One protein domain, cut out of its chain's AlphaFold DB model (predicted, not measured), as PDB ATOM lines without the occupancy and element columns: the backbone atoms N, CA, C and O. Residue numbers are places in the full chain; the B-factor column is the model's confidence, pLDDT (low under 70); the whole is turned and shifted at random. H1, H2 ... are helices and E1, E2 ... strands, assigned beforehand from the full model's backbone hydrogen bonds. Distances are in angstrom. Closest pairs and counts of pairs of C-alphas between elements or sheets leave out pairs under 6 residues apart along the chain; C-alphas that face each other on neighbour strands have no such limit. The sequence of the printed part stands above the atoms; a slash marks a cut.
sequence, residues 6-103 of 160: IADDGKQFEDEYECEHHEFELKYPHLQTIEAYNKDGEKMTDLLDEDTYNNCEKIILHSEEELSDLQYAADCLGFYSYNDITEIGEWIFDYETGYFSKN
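What this domain is: This is residues 6 to 103 of the 160 residues of an uncharacterized protein of Ruminococcus gnavus (UniProt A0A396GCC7). A small four-stranded antiparallel sheet makes a wall, with H5 packed on it near E3 and E4, H4 packed on H5, and H3 at the sheet's E1 end. H2 packs on H4, and beyond it H1, with residues 6 to 15 before it, reaches away as an arm that makes the longest axis. The printed part has 98 residues with five named helices and four named strands, in the order H1 H2 E1 H3 E2 H4 H5 E3 E4; the sheet's order is E1 - E2 - E3 - E4, and the class is mixed, helices and strands. By its radius of gyration of the C-alphas, 13.8 A, the whole is compact, yet its outline is elongated, with spans of 42 by 25 by 23 A.

Where its parts are: H1, residues 16 to 27, starts with C-alpha 16 at (125.656, 139.394, 112.068) and is 16.6 A long. H2 is residues 29 to 32, E1 residues 35 to 38 and H3 residues 50 to 55. E2, residues 56 to 61, is 13.8 A long. H4, residues 64 to 77, measures 19.9 A from C-alpha 64 at (123.820, 123.021, 86.466). H5 is residues 80 to 84. E3, residues 89 to 94, is 16.2 A long, and E4, residues 99 to 102, ends with C-alpha 102 at (138.248, 118.017, 85.250).

How they stand to each other: In the sheet, E1 and E2 are antiparallel at 166 degrees, with N 37 and O 58 2.8 A apart, within hydrogen-bond range. E2 and E3 are antiparallel at 164 degrees, with N 91 and O 59 at 2.8 A. E3 and E4 form a hairpin at 145 degrees, with N 101 and O 92 at 2.9 A. Residues 36 to 37 of E1 also pair antiparallel with residues 43 to 44. H5 is on the sheet at a height of 7.5 A, and the closest C-alphas of H5 and E4 are those of Asp 84 and Phe 100, 5.6 A. H3 only grazes the sheet with residues 50 to 55; its C-alpha closest to E1 is that of Asn 55, 5.7 A from that of Asn 38. H4 touches H5 with its residues 70 to 75 alone, closest at the C-alphas of Gln 71 and Asn 83, 5.9 A. H4 touches H2 with its residues 65 to 70 alone, closest at the C-alphas of Glu 66 and His 30, 4.9 A. H1 and H2 are close but not clearly touching, with the C-alphas of Glu 25 and Leu 31 closest at 7.1 A. H1 and H4 are apart. Each O i to N i+4 pair is within hydrogen-bond range in H1, H3 and H4; H5 has 0 of 1, but 2 of 2 O i to N i+3 pairs, and H2 is too short for an i+4 pair.

The domain as a whole: The two C-alphas farthest apart are those of Gly 10 and Glu 96, 44.8 A. The printed part has no cut. The link from E1 to H3, 11 residues, is long, and the other links are tight. The mean pLDDT of the printed part is 93.5, and no printed residue is under 70.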
ATOM      1  N   ILE A   6     117.885 138.315 112.659       93.19
ATOM      2  CA  ILE A   6     116.814 137.378 112.301       93.19
ATOM      3  C   ILE A   6     116.874 137.185 110.792       93.19
ATOM      4  O   ILE A   6     116.626 138.146 110.069       93.19
ATOM      5  N   ALA A   7     117.179 135.966 110.358       94.62
ATOM      6  CA  ALA A   7     117.225 135.605 108.948       94.62
ATOM      7  C   ALA A   7     115.816 135.522 108.335       94.62
ATOM      8  O   ALA A   7     114.809 135.454 109.049       94.62
ATOM      9  N   ASP A   8     115.748 135.458 107.005       92.88
ATOM     10  CA  ASP A   8     114.496 135.381 106.236       92.88
ATOM     11  C   ASP A   8     113.581 134.199 106.629       92.88
ATOM     12  O   ASP A   8     112.354 134.291 106.527       92.88
ATOM     13  N   ASP A   9     114.145 133.094 107.123       94.38
ATOM     14  CA  ASP A   9     113.401 131.925 107.618       94.38
ATOM     15  C   ASP A   9     112.955 132.044 109.092       94.38
ATOM     16  O   ASP A   9     112.301 131.146 109.634       94.38
ATOM     17  N   GLY A  10     113.282 133.158 109.751       93.38
ATOM     18  CA  GLY A  10     112.973 133.441 111.149       93.38
ATOM     19  C   GLY A  10     113.982 132.884 112.158       93.38
ATOM     20  O   GLY A  10     113.761 133.041 113.366       93.38
ATOM     21  N   LYS A  11     115.073 132.244 111.715       94.88
ATOM     22  CA  LYS A  11     116.158 131.786 112.594       94.88
ATOM     23  C   LYS A  11     116.899 132.987 113.185       94.88
ATOM     24  O   LYS A  11     117.099 133.999 112.522       94.88
ATOM     25  N   GLN A  12     117.261 132.884 114.462       96.12
ATOM     26  CA  GLN A  12     117.878 133.975 115.217       96.12
ATOM     27  C   GLN A  12     119.361 133.711 115.454       96.12
ATOM     28  O   GLN A  12     119.733 132.593 115.815       96.12
ATOM     29  N   PHE A  13     120.165 134.763 115.337       94.88
ATOM     30  CA  PHE A  13     121.612 134.747 115.520       94.88
ATOM     31  C   PHE A  13     122.039 135.874 116.464       94.88
ATOM     32  O   PHE A  13     121.416 136.940 116.513       94.88
ATOM     33  N   GLU A  14     123.092 135.634 117.247       94.62
ATOM     34  CA  GLU A  14     123.724 136.678 118.072       94.62
ATOM     35  C   GLU A  14     124.837 137.419 117.306       94.62
ATOM     36  O   GLU A  14     125.251 138.496 117.738       94.62
ATOM     37  N   ASP A  15     125.278 136.870 116.171       93.19
ATOM     38  CA  ASP A  15     126.315 137.407 115.295       93.19
ATOM     39  C   ASP A  15     125.740 137.748 113.907       93.19
ATOM     40  O   ASP A  15     124.913 137.013 113.363       93.19
ATOM     41  N   GLU A  16     126.140 138.898 113.365       92.81
ATOM     42  CA  GLU A  16     125.656 139.394 112.068       92.81
ATOM     43  C   GLU A  16     126.173 138.539 110.917       92.81
ATOM     44  O   GLU A  16     125.415 138.208 110.011       92.81
ATOM     45  N   TYR A  17     127.441 138.131 110.987       88.75
ATOM     46  CA  TYR A  17     128.095 137.361 109.939       88.75
ATOM     47  C   TYR A  17     127.513 135.946 109.849       88.75
ATOM     48  O   TYR A  17     127.210 135.484 108.753       88.75
ATOM     49  N   GLU A  18     127.253 135.285 110.981       90.62
ATOM     50  CA  GLU A  18     126.535 133.999 110.989       90.62
ATOM     51  C   GLU A  18     125.122 134.115 110.388       90.62
ATOM     52  O   GLU A  18     124.656 133.197 109.709       90.62
ATOM     53  N   CYS A  19     124.438 135.242 110.616       92.50
ATOM     54  CA  CYS A  19     123.125 135.501 110.029       92.50
ATOM     55  C   CYS A  19     123.213 135.695 108.508       92.50
ATOM     56  O   CYS A  19     122.441 135.082 107.775       92.50
ATOM     57  N   GLU A  20     124.155 136.515 108.034       90.56
ATOM     58  CA  GLU A  20     124.390 136.758 106.605       90.56
ATOM     59  C   GLU A  20     124.808 135.480 105.870       90.56
ATOM     60  O   GLU A  20     124.311 135.208 104.776       90.56
ATOM     61  N   HIS A  21     125.668 134.663 106.486       90.12
ATOM     62  CA  HIS A  21     126.079 133.370 105.950       90.12
ATOM     63  C   HIS A  21     124.872 132.437 105.776       90.12
ATOM     64  O   HIS A  21     124.648 131.907 104.689       90.12
ATOM     65  N   HIS A  22     124.029 132.304 106.807       91.56
ATOM     66  CA  HIS A  22     122.808 131.491 106.729       91.56
ATOM     67  C   HIS A  22     121.824 132.026 105.677       91.56
ATOM     68  O   HIS A  22     121.215 131.252 104.941       91.56
ATOM     69  N   GLU A  23     121.670 133.346 105.556       93.06
ATOM     70  CA  GLU A  23     120.855 133.945 104.490       93.06
ATOM     71  C   GLU A  23     121.399 133.655 103.089       93.06
ATOM     72  O   GLU A  23     120.619 133.519 102.142       93.06
ATOM     73  N   PHE A  24     122.720 133.562 102.940       91.88
ATOM     74  CA  PHE A  24     123.346 133.179 101.684       91.88
ATOM     75  C   PHE A  24     123.031 131.720 101.342       91.88
ATOM     76  O   PHE A  24     122.539 131.446 100.248       91.88
ATOM     77  N   GLU A  25     123.205 130.796 102.289       90.25
ATOM     78  CA  GLU A  25     122.862 129.377 102.105       90.25
ATOM     79  C   GLU A  25     121.374 129.169 101.771       90.25
ATOM     80  O   GLU A  25     121.029 128.309 100.962       90.25
ATOM     81  N   LEU A  26     120.477 129.984 102.340       92.12
ATOM     82  CA  LEU A  26     119.049 129.953 102.005       92.12
ATOM     83  C   LEU A  26     118.766 130.380 100.557       92.12
ATOM     84  O   LEU A  26     117.825 129.869  99.943       92.12
ATOM     85  N   LYS A  27     119.537 131.331 100.019       92.62
ATOM     86  CA  LYS A  27     119.386 131.836  98.643       92.62
ATOM     87  C   LYS A  27     120.027 130.913  97.608       92.62
ATOM     88  O   LYS A  27     119.509 130.837  96.496       92.62
ATOM     89  N   TYR A  28     121.094 130.216  97.993       93.25
ATOM     90  CA  TYR A  28     121.885 129.321  97.143       93.25
ATOM     91  C   TYR A  28     121.900 127.901  97.729       93.25
ATOM     92  O   TYR A  28     122.936 127.406  98.186       93.25
ATOM     93  N   PRO A  29     120.729 127.234  97.777       93.19
ATOM     94  CA  PRO A  29     120.568 125.973  98.492       93.19
ATOM     95  C   PRO A  29     121.349 124.818  97.858       93.19
ATOM     96  O   PRO A  29     121.563 123.801  98.520       93.19
ATOM     97  N   HIS A  30     121.770 124.938  96.594       95.50
ATOM     98  CA  HIS A  30     122.477 123.867  95.897       95.50
ATOM     99  C   HIS A  30     123.935 123.742  96.353       95.50
ATOM    100  O   HIS A  30     124.523 122.674  96.213       95.50
ATOM    101  N   LEU A  31     124.499 124.758  97.017       94.06
ATOM    102  CA  LEU A  31     125.823 124.656  97.646       94.06
ATOM    103  C   LEU A  31     125.921 123.481  98.630       94.06
ATOM    104  O   LEU A  31     126.967 122.852  98.742       94.06
ATOM    105  N   GLN A  32     124.815 123.146  99.302       91.50
ATOM    106  CA  GLN A  32     124.756 122.082 100.309       91.50
ATOM    107  C   GLN A  32     124.750 120.668  99.707       91.50
ATOM    108  O   GLN A  32     124.958 119.684 100.425       91.50
ATOM    109  N   THR A  33     124.460 120.534  98.409       94.56
ATOM    110  CA  THR A  33     124.406 119.234  97.723       94.56
ATOM    111  C   THR A  33     125.700 118.895  96.992       94.56
ATOM    112  O   THR A  33     125.945 117.714  96.735       94.56
ATOM    113  N   ILE A  34     126.563 119.889  96.765       96.25
ATOM    114  CA  ILE A  34     127.906 119.701  96.218       96.25
ATOM    115  C   ILE A  34     128.730 118.818  97.161       96.25
ATOM    116  O   ILE A  34     128.721 118.966  98.387       96.25
ATOM    117  N   GLU A  35     129.473 117.875  96.588       96.44
ATOM    118  CA  GLU A  35     130.392 117.046  97.358       96.44
ATOM    119  C   GLU A  35     131.810 117.594  97.240       96.44
ATOM    120  O   GLU A  35     132.397 117.586  96.160       96.44
ATOM    121  N   ALA A  36     132.374 118.024  98.366       96.56
ATOM    122  CA  ALA A  36     133.749 118.485  98.462       96.56
ATOM    123  C   ALA A  36     134.562 117.598  99.405       96.56
ATOM    124  O   ALA A  36     134.055 117.140 100.431       96.56
ATOM    125  N   TYR A  37     135.823 117.353  99.056       96.56
ATOM    126  CA  TYR A  37     136.720 116.497  99.825       96.56
ATOM    127  C   TYR A  37     138.108 117.107  99.958       96.56
ATOM    128  O   TYR A  37     138.637 117.688  99.006       96.56
ATOM    129  N   ASN A  38     138.708 116.914 101.130       94.88
ATOM    130  CA  ASN A  38     140.113 117.221 101.362       94.88
ATOM    131  C   ASN A  38     141.025 116.090 100.849       94.88
ATOM    132  O   ASN A  38     140.568 115.041 100.379       94.88
ATOM    133  N   LYS A  39     142.334 116.289 101.002       91.06
ATOM    134  CA  LYS A  39     143.388 115.332 100.624       91.06
ATOM    135  C   LYS A  39     143.263 113.939 101.235       91.06
ATOM    136  O   LYS A  39     143.716 112.951 100.658       91.06
ATOM    137  N   ASP A  40     142.677 113.868 102.425       93.12
ATOM    138  CA  ASP A  40     142.515 112.639 103.193       93.12
ATOM    139  C   ASP A  40     141.207 111.915 102.808       93.12
ATOM    140  O   ASP A  40     140.922 110.819 103.295       93.12
ATOM    141  N   GLY A  41     140.428 112.488 101.880       90.25
ATOM    142  CA  GLY A  41     139.137 111.972 101.436       90.25
ATOM    143  C   GLY A  41     138.001 112.259 102.418       90.25
ATOM    144  O   GLY A  41     136.939 111.638 102.325       90.25
ATOM    145  N   GLU A  42     138.204 113.170 103.366       94.88
ATOM    146  CA  GLU A  42     137.177 113.584 104.315       94.88
ATOM    147  C   GLU A  42     136.262 114.622 103.671       94.88
ATOM    148  O   GLU A  42     136.716 115.527 102.967       94.88
ATOM    149  N   LYS A  43     134.953 114.474 103.900       94.88
ATOM    150  CA  LYS A  43     133.949 115.367 103.324       94.88
ATOM    151  C   LYS A  43     134.010 116.737 104.000       94.88
ATOM    152  O   LYS A  43     133.928 116.820 105.223       94.88
ATOM    153  N   MET A  44     134.073 117.783 103.190       94.38
ATOM    154  CA  MET A  44     133.994 119.183 103.600       94.38
ATOM    155  C   MET A  44     132.569 119.677 103.346       94.38
ATOM    156  O   MET A  44     131.970 119.328 102.327       94.38
ATOM    157  N   THR A  45     131.988 120.401 104.300       88.75
ATOM    158  CA  THR A  45     130.541 120.691 104.301       88.75
ATOM    159  C   THR A  45     130.190 122.147 104.055       88.75
ATOM    160  O   THR A  45     129.062 122.409 103.664       88.75
ATOM    161  N   ASP A  46     131.122 123.071 104.271       91.44
ATOM    162  CA  ASP A  46     130.889 124.504 104.097       91.44
ATOM    163  C   ASP A  46     131.824 125.044 103.016       91.44
ATOM    164  O   ASP A  46     132.996 125.292 103.272       91.44
ATOM    165  N   LEU A  47     131.313 125.193 101.796       92.69
ATOM    166  CA  LEU A  47     132.075 125.694 100.646       92.69
ATOM    167  C   LEU A  47     132.327 127.208 100.677       92.69
ATOM    168  O   LEU A  47     133.088 127.699  99.840       92.69
ATOM    169  N   LEU A  48     131.692 127.933 101.599       91.56
ATOM    170  CA  LEU A  48     131.855 129.374 101.787       91.56
ATOM    171  C   LEU A  48     132.964 129.692 102.802       91.56
ATOM    172  O   LEU A  48     133.442 130.825 102.852       91.56
ATOM    173  N   ASP A  49     133.384 128.702 103.588       91.81
ATOM    174  CA  ASP A  49     134.459 128.833 104.563       91.81
ATOM    175  C   ASP A  49     135.855 128.869 103.910       91.81
ATOM    176  O   ASP A  49     136.171 128.132 102.971       91.81
ATOM    177  N   GLU A  50     136.720 129.733 104.445       92.31
ATOM    178  CA  GLU A  50     138.076 129.948 103.933       92.31
ATOM    179  C   GLU A  50     138.990 128.734 104.187       92.31
ATOM    180  O   GLU A  50     139.857 128.433 103.362       92.31
ATOM    181  N   ASP A  51     138.808 127.997 105.290       93.06
ATOM    182  CA  ASP A  51     139.548 126.753 105.534       93.06
ATOM    183  C   ASP A  51     139.103 125.668 104.550       93.06
ATOM    184  O   ASP A  51     139.950 124.967 103.988       93.06
ATOM    185  N   THR A  52     137.805 125.585 104.242       93.75
ATOM    186  CA  THR A  52     137.336 124.693 103.179       93.75
ATOM    187  C   THR A  52     137.955 125.041 101.837       93.75
ATOM    188  O   THR A  52     138.530 124.167 101.188       93.75
ATOM    189  N   TYR A  53     137.898 126.311 101.442       93.50
ATOM    190  CA  TYR A  53     138.475 126.783 100.186       93.50
ATOM    191  C   TYR A  53     139.960 126.422 100.044       93.50
ATOM    192  O   TYR A  53     140.390 125.930  99.000       93.50
ATOM    193  N   ASN A  54     140.739 126.610 101.111       92.94
ATOM    194  CA  ASN A  54     142.182 126.377 101.093       92.94
ATOM    195  C   ASN A  54     142.586 124.895 101.112       92.94
ATOM    196  O   ASN A  54     143.710 124.575 100.722       92.94
ATOM    197  N   ASN A  55     141.715 123.999 101.584       94.44
ATOM    198  CA  ASN A  55     142.037 122.579 101.761       94.44
ATOM    199  C   ASN A  55     141.213 121.636 100.863       94.44
ATOM    200  O   ASN A  55     141.407 120.416 100.917       94.44
ATOM    201  N   CYS A  56     140.297 122.167 100.051       95.12
ATOM    202  CA  CYS A  56     139.492 121.377  99.129       95.12
ATOM    203  C   CYS A  56     140.329 120.902  97.934       95.12
ATOM    204  O   CYS A  56     140.834 121.699  97.149       95.12
ATOM    205  N   GLU A  57     140.435 119.583  97.763       95.62
ATOM    206  CA  GLU A  57     141.171 118.974  96.647       95.62
ATOM    207  C   GLU A  57     140.264 118.377  95.582       95.62
ATOM    208  O   GLU A  57     140.692 118.148  94.452       95.62
ATOM    209  N   LYS A  58     139.014 118.087  95.929       96.06
ATOM    210  CA  LYS A  58     138.072 117.455  95.018       96.06
ATOM    211  C   LYS A  58     136.685 118.035  95.204       96.06
ATOM    212  O   LYS A  58     136.182 118.049  96.322       96.06
ATOM    213  N   ILE A  59     136.059 118.396  94.090       96.75
ATOM    214  CA  ILE A  59     134.668 118.851  94.028       96.75
ATOM    215  C   ILE A  59     133.914 117.988  93.018       96.75
ATOM    216  O   ILE A  59     134.425 117.687  91.937       96.75
ATOM    217  N   ILE A  60     132.702 117.567  93.370       95.12
ATOM    218  CA  ILE A  60     131.779 116.858  92.483       95.12
ATOM    219  C   ILE A  60     130.496 117.673  92.369       95.12
ATOM    220  O   ILE A  60     129.845 117.939  93.379       95.12
ATOM    221  N   LEU A  61     130.142 118.018  91.131       95.62
ATOM    222  CA  LEU A  61     128.881 118.661  90.781       95.62
ATOM    223  C   LEU A  61     128.005 117.703  89.976       95.62
ATOM    224  O   LEU A  61     128.459 117.077  89.011       95.62
ATOM    225  N   HIS A  62     126.739 117.646  90.354       92.75
ATOM    226  CA  HIS A  62     125.686 116.784  89.833       92.75
ATOM    227  C   HIS A  62     124.670 117.539  88.977       92.75
ATOM    228  O   HIS A  62     123.945 116.903  88.209       92.75
ATOM    229  N   SER A  63     124.593 118.870  89.086       93.69
ATOM    230  CA  SER A  63     123.635 119.673  88.323       93.69
ATOM    231  C   SER A  63     124.164 121.050  87.909       93.69
ATOM    232  O   SER A  63     125.161 121.547  88.429       93.69
ATOM    233  N   GLU A  64     123.493 121.666  86.934       96.56
ATOM    234  CA  GLU A  64     123.820 123.021  86.466       96.56
ATOM    235  C   GLU A  64     123.462 124.085  87.517       96.56
ATOM    236  O   GLU A  64     124.092 125.138  87.577       96.56
ATOM    237  N   GLU A  65     122.471 123.816  88.370       97.12
ATOM    238  CA  GLU A  65     122.121 124.683  89.495       97.12
ATOM    239  C   GLU A  65     123.234 124.712  90.551       97.12
ATOM    240  O   GLU A  65     123.604 125.788  91.007       97.12
ATOM    241  N   GLU A  66     123.836 123.561  90.874       97.31
ATOM    242  CA  GLU A  66     125.019 123.493  91.747       97.31
ATOM    243  C   GLU A  66     126.195 124.291  91.176       97.31
ATOM    244  O   GLU A  66     126.869 125.018  91.905       97.31
ATOM    245  N   LEU A  67     126.426 124.191  89.863       97.12
ATOM    246  CA  LEU A  67     127.469 124.956  89.180       97.12
ATOM    247  C   LEU A  67     127.211 126.462  89.265       97.12
ATOM    248  O   LEU A  67     128.120 127.226  89.584       97.12
ATOM    249  N   SER A  68     125.975 126.879  88.993       96.38
ATOM    250  CA  SER A  68     125.570 128.284  89.055       96.38
ATOM    251  C   SER A  68     125.744 128.859  90.462       96.38
ATOM    252  O   SER A  68     126.279 129.959  90.608       96.38
ATOM    253  N   ASP A  69     125.314 128.127  91.488       96.94
ATOM    254  CA  ASP A  69     125.437 128.547  92.884       96.94
ATOM    255  C   ASP A  69     126.914 128.636  93.310       96.94
ATOM    256  O   ASP A  69     127.318 129.628  93.921       96.94
ATOM    257  N   LEU A  70     127.744 127.652  92.932       96.31
ATOM    258  CA  LEU A  70     129.180 127.639  93.236       96.31
ATOM    259  C   LEU A  70     129.921 128.815  92.593       96.31
ATOM    260  O   LEU A  70     130.710 129.481  93.262       96.31
ATOM    261  N   GLN A  71     129.665 129.089  91.312       95.31
ATOM    262  CA  GLN A  71     130.289 130.209  90.601       95.31
ATOM    263  C   GLN A  71     129.869 131.555  91.195       95.31
ATOM    264  O   GLN A  71     130.698 132.445  91.374       95.31
ATOM    265  N   TYR A  72     128.593 131.698  91.567       94.62
ATOM    266  CA  TYR A  72     128.122 132.913  92.222       94.62
ATOM    267  C   TYR A  72     128.791 133.120  93.589       94.62
ATOM    268  O   TYR A  72     129.266 134.218  93.888       94.62
ATOM    269  N   ALA A  73     128.882 132.064  94.404       93.31
ATOM    270  CA  ALA A  73     129.598 132.097  95.677       93.31
ATOM    271  C   ALA A  73     131.077 132.468  95.496       93.31
ATOM    272  O   ALA A  73     131.599 133.313  96.227       93.31
ATOM    273  N   ALA A  74     131.735 131.891  94.488       94.19
ATOM    274  CA  ALA A  74     133.131 132.161  94.177       94.19
ATOM    275  C   ALA A  74     133.379 133.636  93.839       94.19
ATOM    276  O   ALA A  74     134.319 134.242  94.362       94.19
ATOM    277  N   ASP A  75     132.503 134.233  93.030       92.88
ATOM    278  CA  ASP A  75     132.569 135.648  92.668       92.88
ATOM    279  C   ASP A  75     132.309 136.573  93.868       92.88
ATOM    280  O   ASP A  75     132.951 137.621  93.990       92.88
ATOM    281  N   CYS A  76     131.404 136.192  94.775       90.69
ATOM    282  CA  CYS A  76     131.122 136.950  95.995       90.69
ATOM    283  C   CYS A  76     132.279 136.920  97.003       90.69
ATOM    284  O   CYS A  76     132.570 137.945  97.622       90.69
ATOM    285  N   LEU A  77     132.926 135.764  97.172       90.31
ATOM    286  CA  LEU A  77     133.946 135.536  98.202       90.31
ATOM    287  C   LEU A  77     135.384 135.734  97.702       90.31
ATOM    288  O   LEU A  77     136.310 135.829  98.504       90.31
ATOM    289  N   GLY A  78     135.590 135.828  96.387       92.38
ATOM    290  CA  GLY A  78     136.923 135.911  95.783       92.38
ATOM    291  C   GLY A  78     137.648 134.563  95.720       92.38
ATOM    292  O   GLY A  78     138.876 134.520  95.654       92.38
ATOM    293  N   PHE A  79     136.901 133.458  95.727       94.25
ATOM    294  CA  PHE A  79     137.415 132.087  95.682       94.25
ATOM    295  C   PHE A  79     137.705 131.661  94.236       94.25
ATOM    296  O   PHE A  79     137.065 130.777  93.672       94.25
ATOM    297  N   TYR A  80     138.680 132.323  93.607       89.94
ATOM    298  CA  TYR A  80     138.884 132.276  92.154       89.94
ATOM    299  C   TYR A  80     139.148 130.885  91.567       89.94
ATOM    300  O   TYR A  80     138.822 130.670  90.405       89.94
ATOM    301  N   SER A  81     139.710 129.942  92.326       92.69
ATOM    302  CA  SER A  81     139.937 128.577  91.819       92.69
ATOM    303  C   SER A  81     138.632 127.821  91.549       92.69
ATOM    304  O   SER A  81     138.591 126.970  90.668       92.69
ATOM    305  N   TYR A  82     137.524 128.158  92.215       95.12
ATOM    306  CA  TYR A  82     136.223 127.575  91.873       95.12
ATOM    307  C   TYR A  82     135.730 128.014  90.485       95.12
ATOM    308  O   TYR A  82     134.986 127.273  89.850       95.12
ATOM    309  N   ASN A  83     136.203 129.148  89.952       93.56
ATOM    310  CA  ASN A  83     135.845 129.603  88.604       93.56
ATOM    311  C   ASN A  83     136.489 128.763  87.484       93.56
ATOM    312  O   ASN A  83     136.086 128.881  86.326       93.56
ATOM    313  N   ASP A  84     137.447 127.888  87.806       95.31
ATOM    314  CA  ASP A  84     137.969 126.890  86.863       95.31
ATOM    315  C   ASP A  84     136.934 125.803  86.539       95.31
ATOM    316  O   ASP A  84     137.010 125.148  85.496       95.31
ATOM    317  N   ILE A  85     135.967 125.599  87.435       96.31
ATOM    318  CA  ILE A  85     134.893 124.623  87.301       96.31
ATOM    319  C   ILE A  85     133.829 125.235  86.391       96.31
ATOM    320  O   ILE A  85     133.068 126.118  86.784       96.31
ATOM    321  N   THR A  86     133.787 124.774  85.140       95.31
ATOM    322  CA  THR A  86     132.917 125.352  84.096       95.31
ATOM    323  C   THR A  86     131.778 124.442  83.649       95.31
ATOM    324  O   THR A  86     131.003 124.821  82.778       95.31
ATOM    325  N   GLU A  87     131.722 123.214  84.152       94.62
ATOM    326  CA  GLU A  87     130.722 122.215  83.776       94.62
ATOM    327  C   GLU A  87     130.583 121.157  84.874       94.62
ATOM    328  O   GLU A  87     131.506 120.939  85.667       94.62
ATOM    329  N   ILE A  88     129.451 120.453  84.868       94.38
ATOM    330  CA  ILE A  88     129.184 119.347  85.790       94.38
ATOM    331  C   ILE A  88     130.254 118.246  85.721       94.38
ATOM    332  O   ILE A  88     130.903 118.010  84.686       94.38
ATOM    333  N   GLY A  89     130.402 117.529  86.834       91.62
ATOM    334  CA  GLY A  89     131.304 116.396  86.982       91.62
ATOM    335  C   GLY A  89     132.279 116.542  88.143       91.62
ATOM    336  O   GLY A  89     132.112 117.359  89.042       91.62
ATOM    337  N   GLU A  90     133.307 115.700  88.116       94.19
ATOM    338  CA  GLU A  90     134.337 115.637  89.147       94.19
ATOM    339  C   GLU A  90     135.560 116.461  88.739       94.19
ATOM    340  O   GLU A  90     136.082 116.310  87.631       94.19
ATOM    341  N   TRP A  91     136.040 117.286  89.658       95.81
ATOM    342  CA  TRP A  91     137.164 118.195  89.487       95.81
ATOM    343  C   TRP A  91     138.180 117.970  90.596       95.81
ATOM    344  O   TRP A  91     137.803 117.764  91.748       95.81
ATOM    345  N   ILE A  92     139.461 117.986  90.235       95.31
ATOM    346  CA  ILE A  92     140.582 117.777  91.154       95.31
ATOM    347  C   ILE A  92     141.479 119.007  91.113       95.31
ATOM    348  O   ILE A  92     141.856 119.458  90.026       95.31
ATOM    349  N   PHE A  93     141.804 119.535  92.286       95.00
ATOM    350  CA  PHE A  93     142.732 120.638  92.447       95.00
ATOM    351  C   PHE A  93     144.165 120.161  92.227       95.00
ATOM    352  O   PHE A  93     144.584 119.124  92.743       95.00
ATOM    353  N   ASP A  94     144.926 120.927  91.459       91.81
ATOM    354  CA  ASP A  94     146.337 120.679  91.217       91.81
ATOM    355  C   ASP A  94     147.168 121.770  91.897       91.81
ATOM    356  O   ASP A  94     147.183 122.915  91.456       91.81
ATOM    357  N   TYR A  95     147.899 121.410  92.954       87.25
ATOM    358  CA  TYR A  95     148.756 122.350  93.683       87.25
ATOM    359  C   TYR A  95     149.958 122.853  92.883       87.25
ATOM    360  O   TYR A  95     150.530 123.880  93.248       87.25
ATOM    361  N   GLU A  96     150.387 122.150  91.830       88.81
ATOM    362  CA  GLU A  96     151.485 122.631  90.990       88.81
ATOM    363  C   GLU A  96     151.031 123.798  90.117       88.81
ATOM    364  O   GLU A  96     151.789 124.746  89.899       88.81
ATOM    365  N   THR A  97     149.795 123.734  89.621       90.44
ATOM    366  CA  THR A  97     149.242 124.748  88.722       90.44
ATOM    367  C   THR A  97     148.381 125.779  89.450       90.44
ATOM    368  O   THR A  97     148.302 126.916  88.992       90.44
ATOM    369  N   GLY A  98     147.819 125.429  90.608       90.62
ATOM    370  CA  GLY A  98     146.906 126.258  91.393       90.62
ATOM    371  C   GLY A  98     145.477 126.288  90.848       90.62
ATOM    372  O   GLY A  98     144.746 127.223  91.167       90.62
ATOM    373  N   TYR A  99     145.096 125.308  90.023       93.62
ATOM    374  CA  TYR A  99     143.813 125.286  89.317       93.62
ATOM    375  C   TYR A  99     143.073 123.961  89.507       93.62
ATOM    376  O   TYR A  99     143.689 122.899  89.650       93.62
ATOM    377  N   PHE A 100     141.742 124.001  89.438       95.75
ATOM    378  CA  PHE A 100     140.952 122.781  89.284       95.75
ATOM    379  C   PHE A 100     141.013 122.274  87.843       95.75
ATOM    380  O   PHE A 100     140.892 123.016  86.868       95.75
ATOM    381  N   SER A 101     141.147 120.960  87.697       93.75
ATOM    382  CA  SER A 101     141.087 120.283  86.407       93.75
ATOM    383  C   SER A 101     140.054 119.164  86.430       93.75
ATOM    384  O   SER A 101     139.923 118.417  87.402       93.75
ATOM    385  N   LYS A 102     139.294 119.035  85.339       91.62
ATOM    386  CA  LYS A 102     138.248 118.017  85.250       91.62
ATOM    387  C   LYS A 102     138.851 116.612  85.259       91.62
ATOM    388  O   LYS A 102     139.702 116.276  84.427       91.62
ATOM    389  N   ASN A 103     138.345 115.753  86.139       86.69
ATOM    390  CA  ASN A 103     138.711 114.345  86.230       86.69
ATOM    391  C   ASN A 103     138.092 113.540  85.074       86.69
ATOM    392  O   ASN A 103     137.123 112.793  85.231       86.69
TER     393      ASN A 103